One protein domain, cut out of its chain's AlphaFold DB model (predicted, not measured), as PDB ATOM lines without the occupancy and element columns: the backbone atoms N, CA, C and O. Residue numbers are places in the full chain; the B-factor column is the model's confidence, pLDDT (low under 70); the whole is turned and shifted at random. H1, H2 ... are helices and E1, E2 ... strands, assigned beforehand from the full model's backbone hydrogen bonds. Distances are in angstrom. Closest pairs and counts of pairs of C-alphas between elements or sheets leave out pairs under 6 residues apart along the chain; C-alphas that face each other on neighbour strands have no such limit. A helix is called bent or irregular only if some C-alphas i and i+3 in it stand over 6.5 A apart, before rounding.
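This is residues 288 to 383 of the 391 residues of an uncharacterized protein of Crenarchaeota archaeon (UniProt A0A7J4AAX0). A strongly twisted sheet of four strands runs through the middle, with H5 packed along one face and a loose arc of three helices, H1, H3 and H4, on the other side, where they only graze the sheet. H2 sits beyond the ends of E2 and E4, away from the sheet. The printed part has 96 residues with five named helices and four named strands, in the order H1, E1, E2, H2, H3, H4, E3, H5, E4; the sheet is mixed, with the order E1, E2, E4, E3, and the class is mixed, helices and strands. It is compact, with a radius of gyration of the C-alphas of 12.7 A, and rounded, spanning 35 by 26 by 22 A.

H1, residues 288 to 298, begins with C-alpha 288 at (201.600, 238.543, 200.489) and is 15.2 A long. E1, residues 302 to 307, measures 16.2 A, and E2, residues 310 to 315, measures 16.5 A. H2 is residues 322 to 329, with C-alpha 322 at (203.213, 250.706, 209.020). H3 is residues 335 to 342 and H4 residues 346 to 351; H4 is irregular, with C-alphas 347 and 350 7.9 A apart. E3 is residues 352 to 355. H5, residues 358 to 366, is 12.5 A long, and E4, residues 370 to 374, is 12.8 A long, ending with C-alpha 374 at (192.570, 241.876, 219.981).

E1 and E2 form a hairpin, antiparallel at 155 degrees, with N 303 and O 314 2.8 A apart. E2 and E4 are parallel at 17 degrees, with N 373 and O 313 2.8 A apart. E4 and E3 are parallel at 40 degrees, with N 372 and O 353 2.8 A apart. E3, H5 and E4 make a strand-helix-strand unit, two parallel neighbour strands with a helix between, and its crossover is right-handed. H5 is on the sheet at a height over the sheet of 7.9 A and runs along the strands, at 12 degrees to E4 on the local plane; its closest C-alphas to E4 are those of Glu 361 and Pro 371, 5.8 A. H1 touches H3, with the C-alphas of Asp 290 and Ser 338 closest at 5.6 A, at a steep tilt of 68 degrees, only just short of perpendicular. H3 and H4 only just touch, only at the corner by their link, with 3 pairs of C-alphas within 8 A, the closest those of Leu 340 and Glu 346 at 4.9 A. H2 is not on the sheet and touches no helix. Every O i to N i+4 pair is within hydrogen-bond range in H1, H3 and H5; in H2 it is 1 of 4, beside 4 of 5 O i to N i+3 pairs, and in H4 0 of 2, beside 2 of 3.

The two C-alphas farthest apart are those of Phe 322 and Lys 367, 35.5 A. The printed part has no cut and no long link. The mean pLDDT of the printed part is 93.3, and residue 379 is under 70.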
ATOM      1  N   ALA A 288     201.406 237.339 199.692       98.38
ATOM      2  CA  ALA A 288     201.600 238.543 200.489       98.38
ATOM      3  C   ALA A 288     201.032 238.377 201.905       98.38
ATOM      4  O   ALA A 288     201.665 238.820 202.861       98.38
ATOM      5  N   ARG A 289     199.873 237.718 202.066       98.25
ATOM      6  CA  ARG A 289     199.316 237.423 203.398       98.25
ATOM      7  C   ARG A 289     200.171 236.443 204.179       98.25
ATOM      8  O   ARG A 289     200.457 236.718 205.337       98.25
ATOM      9  N   ASP A 290     200.590 235.342 203.564       98.25
ATOM     10  CA  ASP A 290     201.445 234.341 204.206       98.25
ATOM     11  C   ASP A 290     202.743 235.005 204.698       98.25
ATOM     12  O   ASP A 290     203.135 234.847 205.856       98.25
ATOM     13  N   LYS A 291     203.343 235.867 203.865       98.50
ATOM     14  CA  LYS A 291     204.532 236.633 204.244       98.50
ATOM     15  C   LYS A 291     204.256 237.691 205.319       98.50
ATOM     16  O   LYS A 291     205.089 237.904 206.197       98.50
ATOM     17  N   LEU A 292     203.089 238.337 205.297       98.25
ATOM     18  CA  LEU A 292     202.662 239.244 206.366       98.25
ATOM     19  C   LEU A 292     202.546 238.503 207.702       98.25
ATOM     20  O   LEU A 292     203.035 239.015 208.702       98.25
ATOM     21  N   VAL A 293     201.967 237.300 207.734       98.19
ATOM     22  CA  VAL A 293     201.865 236.489 208.961       98.19
ATOM     23  C   VAL A 293     203.246 236.180 209.539       98.19
ATOM     24  O   VAL A 293     203.455 236.396 210.732       98.19
ATOM     25  N   GLU A 294     204.202 235.766 208.701       98.06
ATOM     26  CA  GLU A 294     205.603 235.564 209.100       98.06
ATOM     27  C   GLU A 294     206.170 236.827 209.771       98.06
ATOM     28  O   GLU A 294     206.632 236.779 210.913       98.06
ATOM     29  N   LYS A 295     206.035 237.995 209.123       97.81
ATOM     30  CA  LYS A 295     206.535 239.270 209.664       97.81
ATOM     31  C   LYS A 295     205.806 239.742 210.924       97.81
ATOM     32  O   LYS A 295     206.422 240.364 211.794       97.81
ATOM     33  N   LEU A 296     204.515 239.446 211.073       97.50
ATOM     34  CA  LEU A 296     203.762 239.751 212.294       97.50
ATOM     35  C   LEU A 296     204.256 238.923 213.484       97.50
ATOM     36  O   LEU A 296     204.300 239.436 214.602       97.50
ATOM     37  N   ILE A 297     204.664 237.676 213.253       96.88
ATOM     38  CA  ILE A 297     205.260 236.821 214.285       96.88
ATOM     39  C   ILE A 297     206.675 237.294 214.624       96.88
ATOM     40  O   ILE A 297     206.973 237.502 215.799       96.88
ATOM     41  N   GLU A 298     207.523 237.538 213.617       96.75
ATOM     42  CA  GLU A 298     208.899 238.033 213.806       96.75
ATOM     43  C   GLU A 298     208.947 239.343 214.607       96.75
ATOM     44  O   GLU A 298     209.796 239.524 215.478       96.75
ATOM     45  N   SER A 299     208.009 240.254 214.341       96.56
ATOM     46  CA  SER A 299     207.886 241.539 215.043       96.56
ATOM     47  C   SER A 299     207.192 241.441 216.406       96.56
ATOM     48  O   SER A 299     207.127 242.430 217.138       96.56
ATOM     49  N   GLY A 300     206.661 240.268 216.762       96.31
ATOM     50  CA  GLY A 300     205.930 240.038 218.005       96.31
ATOM     51  C   GLY A 300     204.529 240.655 218.052       96.31
ATOM     52  O   GLY A 300     203.946 240.704 219.136       96.31
ATOM     53  N   MET A 301     203.980 241.108 216.919       96.12
ATOM     54  CA  MET A 301     202.590 241.575 216.814       96.12
ATOM     55  C   MET A 301     201.582 240.427 216.836       96.12
ATOM     56  O   MET A 301     200.450 240.618 217.266       96.12
ATOM     57  N   LEU A 302     201.984 239.235 216.395       97.06
ATOM     58  CA  LEU A 302     201.197 238.011 216.485       97.06
ATOM     59  C   LEU A 302     201.946 237.000 217.355       97.06
ATOM     60  O   LEU A 302     203.051 236.576 217.026       97.06
ATOM     61  N   LYS A 303     201.347 236.607 218.478       96.81
ATOM     62  CA  LYS A 303     201.901 235.621 219.410       96.81
ATOM     63  C   LYS A 303     200.916 234.486 219.614       96.81
ATOM     64  O   LYS A 303     199.706 234.688 219.615       96.81
ATOM     65  N   VAL A 304     201.444 233.293 219.851       95.06
ATOM     66  CA  VAL A 304     200.641 232.116 220.180       95.06
ATOM     67  C   VAL A 304     201.048 231.630 221.555       95.06
ATOM     68  O   VAL A 304     202.203 231.265 221.771       95.06
ATOM     69  N   LYS A 305     200.104 231.639 222.494       95.25
ATOM     70  CA  LYS A 305     200.296 231.095 223.837       95.25
ATOM     71  C   LYS A 305     199.695 229.696 223.907       95.25
ATOM     72  O   LYS A 305     198.613 229.449 223.376       95.25
ATOM     73  N   LYS A 306     200.395 228.788 224.587       93.38
ATOM     74  CA  LYS A 306     199.843 227.500 225.019       93.38
ATOM     75  C   LYS A 306     199.507 227.595 226.503       93.38
ATOM     76  O   LYS A 306     200.400 227.835 227.309       93.38
ATOM     77  N   ILE A 307     198.235 227.426 226.847       91.81
ATOM     78  CA  ILE A 307     197.727 227.459 228.223       91.81
ATOM     79  C   ILE A 307     197.025 226.124 228.463       91.81
ATOM     80  O   ILE A 307     195.981 225.871 227.868       91.81
ATOM     81  N   ASN A 308     197.605 225.256 229.298       90.31
ATOM     82  CA  ASN A 308     197.084 223.907 229.575       90.31
ATOM     83  C   ASN A 308     196.771 223.119 228.284       90.31
ATOM     84  O   ASN A 308     195.646 222.665 228.086       90.31
ATOM     85  N   ASP A 309     197.741 223.053 227.363       91.25
ATOM     86  CA  ASP A 309     197.640 222.439 226.024       91.25
ATOM     87  C   ASP A 309     196.606 223.048 225.059       91.25
ATOM     88  O   ASP A 309     196.471 222.602 223.916       91.25
ATOM     89  N   LYS A 310     195.921 224.121 225.462       94.25
ATOM     90  CA  LYS A 310     195.022 224.890 224.598       94.25
ATOM     91  C   LYS A 310     195.758 226.067 223.970       94.25
ATOM     92  O   LYS A 310     196.677 226.637 224.558       94.25
ATOM     93  N   ILE A 311     195.355 226.417 222.755       95.44
ATOM     94  CA  ILE A 311     195.960 227.495 221.971       95.44
ATOM     95  C   ILE A 311     195.194 228.788 222.233       95.44
ATOM     96  O   ILE A 311     193.966 228.793 222.213       95.44
ATOM     97  N   SER A 312     195.932 229.874 222.423       96.88
ATOM     98  CA  SER A 312     195.413 231.235 222.448       96.88
ATOM     99  C   SER A 312     196.227 232.114 221.504       96.88
ATOM    100  O   SER A 312     197.462 232.078 221.517       96.88
ATOM    101  N   ILE A 313     195.540 232.879 220.659       97.25
ATOM    102  CA  ILE A 313     196.141 233.765 219.663       97.25
ATOM    103  C   ILE A 313     196.095 235.188 220.210       97.25
ATOM    104  O   ILE A 313     195.034 235.707 220.536       97.25
ATOM    105  N   HIS A 314     197.256 235.820 220.319       96.06
ATOM    106  CA  HIS A 314     197.423 237.171 220.846       96.06
ATOM    107  C   HIS A 314     197.855 238.082 219.706       96.06
ATOM    108  O   HIS A 314     198.970 237.947 219.199       96.06
ATOM    109  N   PHE A 315     196.984 239.003 219.304       95.12
ATOM    110  CA  PHE A 315     197.251 239.952 218.235       95.12
ATOM    111  C   PHE A 315     197.321 241.378 218.792       95.12
ATOM    112  O   PHE A 315     196.314 241.964 219.179       95.12
ATOM    113  N   ASN A 316     198.534 241.929 218.838       93.81
ATOM    114  CA  ASN A 316     198.827 243.250 219.384       93.81
ATOM    115  C   ASN A 316     199.648 244.081 218.382       93.81
ATOM    116  O   ASN A 316     200.885 244.054 218.422       93.81
ATOM    117  N   PRO A 317     198.990 244.791 217.452       92.56
ATOM    118  CA  PRO A 317     199.671 245.620 216.467       92.56
ATOM    119  C   PRO A 317     200.522 246.726 217.086       92.56
ATOM    120  O   PRO A 317     200.089 247.467 217.963       92.56
ATOM    121  N   ILE A 318     201.734 246.901 216.567       94.81
ATOM    122  CA  ILE A 318     202.611 248.004 216.959       94.81
ATOM    123  C   ILE A 318     202.333 249.180 216.021       94.81
ATOM    124  O   ILE A 318     202.823 249.212 214.896       94.81
ATOM    125  N   PHE A 319     201.580 250.183 216.477       91.62
ATOM    126  CA  PHE A 319     201.141 251.309 215.633       91.62
ATOM    127  C   PHE A 319     202.256 252.233 215.117       91.62
ATOM    128  O   PHE A 319     202.012 253.038 214.215       91.62
ATOM    129  N   ALA A 320     203.471 252.122 215.664       92.25
ATOM    130  CA  ALA A 320     204.665 252.781 215.131       92.25
ATOM    131  C   ALA A 320     205.210 252.101 213.854       92.25
ATOM    132  O   ALA A 320     206.050 252.676 213.154       92.25
ATOM    133  N   ILE A 321     204.737 250.887 213.556       95.62
ATOM    134  CA  ILE A 321     205.041 250.136 212.341       95.62
ATOM    135  C   ILE A 321     203.868 250.277 211.368       95.62
ATOM    136  O   ILE A 321     202.706 250.247 211.769       95.62
ATOM    137  N   PHE A 322     204.176 250.452 210.085       95.31
ATOM    138  CA  PHE A 322     203.213 250.706 209.020       95.31
ATOM    139  C   PHE A 322     202.141 249.616 208.970       95.31
ATOM    140  O   PHE A 322     200.957 249.923 209.031       95.31
ATOM    141  N   GLU A 323     202.552 248.350 208.955       96.06
ATOM    142  CA  GLU A 323     201.656 247.193 208.923       96.06
ATOM    143  C   GLU A 323     200.834 247.090 210.208       96.06
ATOM    144  O   GLU A 323     199.658 246.763 210.153       96.06
ATOM    145  N   GLY A 324     201.410 247.443 211.363       94.00
ATOM    146  CA  GLY A 324     200.657 247.513 212.615       94.00
ATOM    147  C   GLY A 324     199.556 248.577 212.565       94.00
ATOM    148  O   GLY A 324     198.443 248.357 213.033       94.00
ATOM    149  N   HIS A 325     199.848 249.723 211.951       92.31
ATOM    150  CA  HIS A 325     198.893 250.816 211.786       92.31
ATOM    151  C   HIS A 325     197.862 250.562 210.675       92.31
ATOM    152  O   HIS A 325     196.754 251.083 210.749       92.31
ATOM    153  N   LEU A 326     198.191 249.740 209.674       92.31
ATOM    154  CA  LEU A 326     197.259 249.315 208.626       92.31
ATOM    155  C   LEU A 326     195.994 248.689 209.234       92.31
ATOM    156  O   LEU A 326     194.897 248.980 208.767       92.31
ATOM    157  N   PHE A 327     196.128 247.936 210.331       90.56
ATOM    158  CA  PHE A 327     195.001 247.297 211.022       90.56
ATOM    159  C   PHE A 327     194.031 248.258 211.709       90.56
ATOM    160  O   PHE A 327     192.923 247.841 212.023       90.56
ATOM    161  N   VAL A 328     194.409 249.525 211.913       85.75
ATOM    162  CA  VAL A 328     193.483 250.569 212.389       85.75
ATOM    163  C   VAL A 328     192.454 250.915 211.312       85.75
ATOM    164  O   VAL A 328     191.341 251.319 211.627       85.75
ATOM    165  N   TYR A 329     192.837 250.787 210.042       84.88
ATOM    166  CA  TYR A 329     192.013 251.194 208.909       84.88
ATOM    167  C   TYR A 329     191.389 250.024 208.164       84.88
ATOM    168  O   TYR A 329     190.394 250.225 207.470       84.88
ATOM    169  N   HIS A 330     192.031 248.852 208.204       88.19
ATOM    170  CA  HIS A 330     191.612 247.713 207.404       88.19
ATOM    171  C   HIS A 330     192.214 246.398 207.903       88.19
ATOM    172  O   HIS A 330     193.436 246.243 207.922       88.19
ATOM    173  N   PHE A 331     191.384 245.403 208.217       90.75
ATOM    174  CA  PHE A 331     191.840 244.018 208.379       90.75
ATOM    175  C   PHE A 331     191.743 243.268 207.037       90.75
ATOM    176  O   PHE A 331     190.628 242.985 206.588       90.75
ATOM    177  N   PRO A 332     192.865 242.919 206.368       92.88
ATOM    178  CA  PRO A 332     192.813 242.347 205.025       92.88
ATOM    179  C   PRO A 332     192.007 241.049 204.959       92.88
ATOM    180  O   PRO A 332     192.233 240.100 205.724       92.88
ATOM    181  N   LYS A 333     191.095 240.967 203.987       93.00
ATOM    182  CA  LYS A 333     190.318 239.754 203.731       93.00
ATOM    183  C   LYS A 333     191.245 238.553 203.513       93.00
ATOM    184  O   LYS A 333     192.204 238.606 202.751       93.00
ATOM    185  N   GLY A 334     190.935 237.441 204.180       94.69
ATOM    186  CA  GLY A 334     191.711 236.198 204.088       94.69
ATOM    187  C   GLY A 334     192.939 236.130 205.001       94.69
ATOM    188  O   GLY A 334     193.519 235.049 205.126       94.69
ATOM    189  N   LEU A 335     193.310 237.215 205.695       95.88
ATOM    190  CA  LEU A 335     194.452 237.199 206.616       95.88
ATOM    191  C   LEU A 335     194.245 236.206 207.762       95.88
ATOM    192  O   LEU A 335     195.145 235.427 208.049       95.88
ATOM    193  N   LEU A 336     193.042 236.147 208.345       95.50
ATOM    194  CA  LEU A 336     192.725 235.149 209.373       95.50
ATOM    195  C   LEU A 336     192.976 233.719 208.879       95.50
ATOM    196  O   LEU A 336     193.596 232.939 209.585       95.50
ATOM    197  N   ASN A 337     192.551 233.378 207.658       96.31
ATOM    198  CA  ASN A 337     192.807 232.043 207.106       96.31
ATOM    199  C   ASN A 337     194.312 231.769 206.989       96.31
ATOM    200  O   ASN A 337     194.751 230.670 207.298       96.31
ATOM    201  N   SER A 338     195.090 232.779 206.591       97.56
ATOM    202  CA  SER A 338     196.549 232.674 206.448       97.56
ATOM    203  C   SER A 338     197.221 232.491 207.820       97.56
ATOM    204  O   SER A 338     198.122 231.671 207.964       97.56
ATOM    205  N   ILE A 339     196.717 233.169 208.863       97.12
ATOM    206  CA  ILE A 339     197.138 232.961 210.258       97.12
ATOM    207  C   ILE A 339     196.849 231.522 210.692       97.12
ATOM    208  O   ILE A 339     197.741 230.838 211.181       97.12
ATOM    209  N   LEU A 340     195.616 231.041 210.508       96.56
ATOM    210  CA  LEU A 340     195.237 229.688 210.923       96.56
ATOM    211  C   LEU A 340     196.038 228.615 210.177       96.56
ATOM    212  O   LEU A 340     196.429 227.628 210.796       96.56
ATOM    213  N   LYS A 341     196.326 228.855 208.892       97.25
ATOM    214  CA  LYS A 341     197.184 228.020 208.045       97.25
ATOM    215  C   LYS A 341     198.602 227.939 208.560       97.25
ATOM    216  O   LYS A 341     199.119 226.850 208.786       97.25
ATOM    217  N   TYR A 342     199.204 229.085 208.849       96.19
ATOM    218  CA  TYR A 342     200.534 229.134 209.445       96.19
ATOM    219  C   TYR A 342     200.601 228.376 210.785       96.19
ATOM    220  O   TYR A 342     201.609 227.755 211.118       96.19
ATOM    221  N   LEU A 343     199.511 228.400 211.554       94.81
ATOM    222  CA  LEU A 343     199.401 227.737 212.853       94.81
ATOM    223  C   LEU A 343     198.952 226.267 212.791       94.81
ATOM    224  O   LEU A 343     198.907 225.626 213.841       94.81
ATOM    225  N   ASN A 344     198.667 225.720 211.604       96.06
ATOM    226  CA  ASN A 344     198.136 224.367 211.393       96.06
ATOM    227  C   ASN A 344     196.847 224.084 212.197       96.06
ATOM    228  O   ASN A 344     196.714 223.043 212.850       96.06
ATOM    229  N   ILE A 345     195.916 225.043 212.217       95.81
ATOM    230  CA  ILE A 345     194.627 224.955 212.931       95.81
ATOM    231  C   ILE A 345     193.438 225.406 212.071       95.81
ATOM    232  O   ILE A 345     192.401 225.810 212.598       95.81
ATOM    233  N   GLU A 346     193.548 225.341 210.744       96.19
ATOM    234  CA  GLU A 346     192.480 225.738 209.813       96.19
ATOM    235  C   GLU A 346     191.183 224.967 210.053       96.19
ATOM    236  O   GLU A 346     190.094 225.537 209.988       96.19
ATOM    237  N   ASN A 347     191.294 223.683 210.399       96.38
ATOM    238  CA  ASN A 347     190.159 222.820 210.723       96.38
ATOM    239  C   ASN A 347     189.420 223.226 212.013       96.38
ATOM    240  O   ASN A 347     188.361 222.679 212.299       96.38
ATOM    241  N   LYS A 348     189.968 224.167 212.792       95.75
ATOM    242  CA  LYS A 348     189.373 224.701 214.025       95.75
ATOM    243  C   LYS A 348     188.851 226.128 213.860       95.75
ATOM    244  O   LYS A 348     188.598 226.796 214.858       95.75
ATOM    245  N   LYS A 349     188.688 226.610 212.624       95.06
ATOM    246  CA  LYS A 349     188.237 227.980 212.341       95.06
ATOM    247  C   LYS A 349     186.939 228.360 213.065       95.06
ATOM    248  O   LYS A 349     186.843 229.469 213.579       95.06
ATOM    249  N   ASP A 350     185.987 227.436 213.164       95.38
ATOM    250  CA  ASP A 350     184.693 227.679 213.820       95.38
ATOM    251  C   ASP A 350     184.792 227.776 215.353       95.38
ATOM    252  O   ASP A 350     183.838 228.172 216.017       95.38
ATOM    253  N   LEU A 351     185.953 227.436 215.925       96.44
ATOM    254  CA  LEU A 351     186.243 227.573 217.353       96.44
ATOM    255  C   LEU A 351     186.945 228.896 217.687       96.44
ATOM    256  O   LEU A 351     187.169 229.168 218.866       96.44
ATOM    257  N   ILE A 352     187.324 229.705 216.691       96.62
ATOM    258  CA  ILE A 352     187.995 230.985 216.932       96.62
ATOM    259  C   ILE A 352     186.972 232.025 217.397       96.62
ATOM    260  O   ILE A 352     186.004 232.309 216.691       96.62
ATOM    261  N   VAL A 353     187.219 232.643 218.552       96.00
ATOM    262  CA  VAL A 353     186.381 233.728 219.090       96.00
ATOM    263  C   VAL A 353     187.229 234.930 219.467       96.00
ATOM    264  O   VAL A 353     188.309 234.790 220.036       96.00
ATOM    265  N   ARG A 354     186.737 236.128 219.166       95.12
ATOM    266  CA  ARG A 354     187.379 237.381 219.547       95.12
ATOM    267  C   ARG A 354     187.098 237.678 221.012       95.12
ATOM    268  O   ARG A 354     185.937 237.648 221.427       95.12
ATOM    269  N   ILE A 355     188.145 238.035 221.743       94.31
ATOM    270  CA  ILE A 355     188.083 238.449 223.148       94.31
ATOM    271  C   ILE A 355     188.780 239.802 223.338       94.31
ATOM    272  O   ILE A 355     189.656 240.155 222.545       94.31
ATOM    273  N   GLY A 356     188.390 240.547 224.373       90.06
ATOM    274  CA  GLY A 356     188.959 241.855 224.716       90.06
ATOM    275  C   GLY A 356     189.921 241.847 225.907       90.06
ATOM    276  O   GLY A 356     190.711 242.774 226.054       90.06
ATOM    277  N   ASN A 357     189.887 240.823 226.766       92.12
ATOM    278  CA  ASN A 357     190.702 240.776 227.986       92.12
ATOM    279  C   ASN A 357     191.043 239.340 228.432       92.12
ATOM    280  O   ASN A 357     190.511 238.358 227.916       92.12
ATOM    281  N   GLU A 358     191.940 239.218 229.414       92.44
ATOM    282  CA  GLU A 358     192.419 237.925 229.930       92.44
ATOM    283  C   GLU A 358     191.347 237.119 230.691       92.44
ATOM    284  O   GLU A 358     191.467 235.899 230.823       92.44
ATOM    285  N   GLU A 359     190.297 237.761 231.213       93.50
ATOM    286  CA  GLU A 359     189.195 237.049 231.873       93.50
ATOM    287  C   GLU A 359     188.349 236.297 230.838       93.50
ATOM    288  O   GLU A 359     188.094 235.099 230.988       93.50
ATOM    289  N   GLU A 360     187.986 236.972 229.743       94.75
ATOM    290  CA  GLU A 360     187.328 236.355 228.590       94.75
ATOM    291  C   GLU A 360     188.192 235.246 227.974       94.75
ATOM    292  O   GLU A 360     187.657 234.221 227.556       94.75
ATOM    293  N   GLU A 361     189.522 235.398 227.973       95.56
ATOM    294  CA  GLU A 361     190.459 234.358 227.528       95.56
ATOM    295  C   GLU A 361     190.289 233.057 228.307       95.56
ATOM    296  O   GLU A 361     190.101 231.995 227.709       95.56
ATOM    297  N   LYS A 362     190.310 233.135 229.640       95.31
ATOM    298  CA  LYS A 362     190.157 231.958 230.505       95.31
ATOM    299  C   LYS A 362     188.805 231.285 230.276       95.31
ATOM    300  O   LYS A 362     188.763 230.079 230.029       95.31
ATOM    301  N   LYS A 363     187.723 232.069 230.251       96.06
ATOM    302  CA  LYS A 363     186.356 231.572 230.019       96.06
ATOM    303  C   LYS A 363     186.194 230.926 228.638       96.06
ATOM    304  O   LYS A 363     185.570 229.870 228.513       96.06
ATOM    305  N   ALA A 364     186.763 231.525 227.591       96.12
ATOM    306  CA  ALA A 364     186.725 230.980 226.236       96.12
ATOM    307  C   ALA A 364     187.471 229.641 226.151       96.12
ATOM    308  O   ALA A 364     186.937 228.671 225.605       96.12
ATOM    309  N   LEU A 365     188.664 229.560 226.753       96.44
ATOM    310  CA  LEU A 365     189.447 228.326 226.821       96.44
ATOM    311  C   LEU A 365     188.701 227.226 227.584       96.44
ATOM    312  O   LEU A 365     188.699 226.076 227.143       96.44
ATOM    313  N   GLU A 366     188.056 227.543 228.708       95.56
ATOM    314  CA  GLU A 366     187.224 226.603 229.475       95.56
ATOM    315  C   GLU A 366     186.075 226.034 228.637       95.56
ATOM    316  O   GLU A 366     185.864 224.820 228.645       95.56
ATOM    317  N   LYS A 367     185.419 226.876 227.828       95.69
ATOM    318  CA  LYS A 367     184.341 226.479 226.904       95.69
ATOM    319  C   LYS A 367     184.834 225.792 225.615       95.69
ATOM    320  O   LYS A 367     184.017 225.426 224.776       95.69
ATOM    321  N   GLY A 368     186.143 225.579 225.459       95.12
ATOM    322  CA  GLY A 368     186.733 224.856 224.322       95.12
ATOM    323  C   GLY A 368     186.953 225.700 223.063       95.12
ATOM    324  O   GLY A 368     187.269 225.144 222.011       95.12
ATOM    325  N   PHE A 369     186.815 227.022 223.161       97.44
ATOM    326  CA  PHE A 369     187.142 227.944 222.077       97.44
ATOM    327  C   PHE A 369     188.646 228.246 222.028       97.44
ATOM    328  O   PHE A 369     189.381 228.041 222.996       97.44
ATOM    329  N   ILE A 370     189.093 228.765 220.887       97.31
ATOM    330  CA  ILE A 370     190.431 229.322 220.684       97.31
ATOM    331  C   ILE A 370     190.283 230.847 220.728       97.31
ATOM    332  O   ILE A 370     189.801 231.447 219.760       97.31
ATOM    333  N   PRO A 371     190.647 231.494 221.843       96.94
ATOM    334  CA  PRO A 371     190.577 232.940 221.936       96.94
ATOM    335  C   PRO A 371     191.547 233.605 220.956       96.94
ATOM    336  O   PRO A 371     192.699 233.195 220.806       96.94
ATOM    337  N   PHE A 372     191.060 234.660 220.315       96.38
ATOM    338  CA  PHE A 372     191.820 235.597 219.507       96.38
ATOM    339  C   PHE A 372     191.745 236.956 220.208       96.38
ATOM    340  O   PHE A 372     190.765 237.694 220.069       96.38
ATOM    341  N   LEU A 373     192.759 237.252 221.018       94.62
ATOM    342  CA  LEU A 373     192.869 238.501 221.757       94.62
ATOM    343  C   LEU A 373     193.248 239.630 220.806       94.62
ATOM    344  O   LEU A 373     194.301 239.581 220.171       94.62
ATOM    345  N   VAL A 374     192.378 240.635 220.738       90.81
ATOM    346  CA  VAL A 374     192.570 241.876 219.981       90.81
ATOM    347  C   VAL A 374     192.342 243.036 220.937       90.81
ATOM    348  O   VAL A 374     191.467 242.953 221.797       90.81
ATOM    349  N   SER A 375     193.103 244.120 220.789       83.88
ATOM    350  CA  SER A 375     192.852 245.334 221.563       83.88
ATOM    351  C   SER A 375     191.454 245.900 221.265       83.88
ATOM    352  O   SER A 375     190.918 245.734 220.161       83.88
ATOM    353  N   GLU A 376     190.832 246.551 222.250       77.56
ATOM    354  CA  GLU A 376     189.464 247.068 222.106       77.56
ATOM    355  C   GLU A 376     189.338 248.069 220.952       77.56
ATOM    356  O   GLU A 376     188.335 248.045 220.233       77.56
ATOM    357  N   GLU A 377     190.376 248.877 220.713       76.81
ATOM    358  CA  GLU A 377     190.402 249.905 219.665       76.81
ATOM    359  C   GLU A 377     190.279 249.320 218.257       76.81
ATOM    360  O   GLU A 377     189.796 249.986 217.345       76.81
ATOM    361  N   LEU A 378     190.704 248.069 218.075       80.19
ATOM    362  CA  LEU A 378     190.658 247.370 216.794       80.19
ATOM    363  C   LEU A 378     189.452 246.441 216.688       80.19
ATOM    364  O   LEU A 378     189.204 245.863 215.634       80.19
ATOM    365  N   SER A 379     188.686 246.268 217.764       68.19
ATOM    366  CA  SER A 379     187.642 245.250 217.823       68.19
ATOM    367  C   SER A 379     186.609 245.392 216.696       68.19
ATOM    368  O   SER A 379     186.129 244.386 216.183       68.19
ATOM    369  N   GLU A 380     186.310 246.599 216.219       74.19
ATOM    370  CA  GLU A 380     185.350 246.785 215.124       74.19
ATOM    371  C   GLU A 380     185.861 246.299 213.759       74.19
ATOM    372  O   GLU A 380     185.109 245.672 213.010       74.19
ATOM    373  N   GLU A 381     187.154 246.449 213.479       76.00
ATOM    374  CA  GLU A 381     187.784 245.961 212.241       76.00
ATOM    375  C   GLU A 381     187.865 244.424 212.199       76.00
ATOM    376  O   GLU A 381     187.921 243.798 211.141       76.00
ATOM    377  N   PHE A 382     187.786 243.784 213.368       79.88
ATOM    378  CA  PHE A 382     187.834 242.332 213.537       79.88
ATOM    379  C   PHE A 382     186.441 241.701 213.682       79.88
ATOM    380  O   PHE A 382     186.315 240.592 214.203       79.88
ATOM    381  N   ARG A 383     185.367 242.368 213.232       81.19
ATOM    382  CA  ARG A 383     183.989 241.819 213.228       81.19
ATOM    383  C   ARG A 383     183.837 240.504 212.464       81.19
ATOM    384  O   ARG A 383     182.884 239.769 212.707       81.19
TER     385      ARG A 383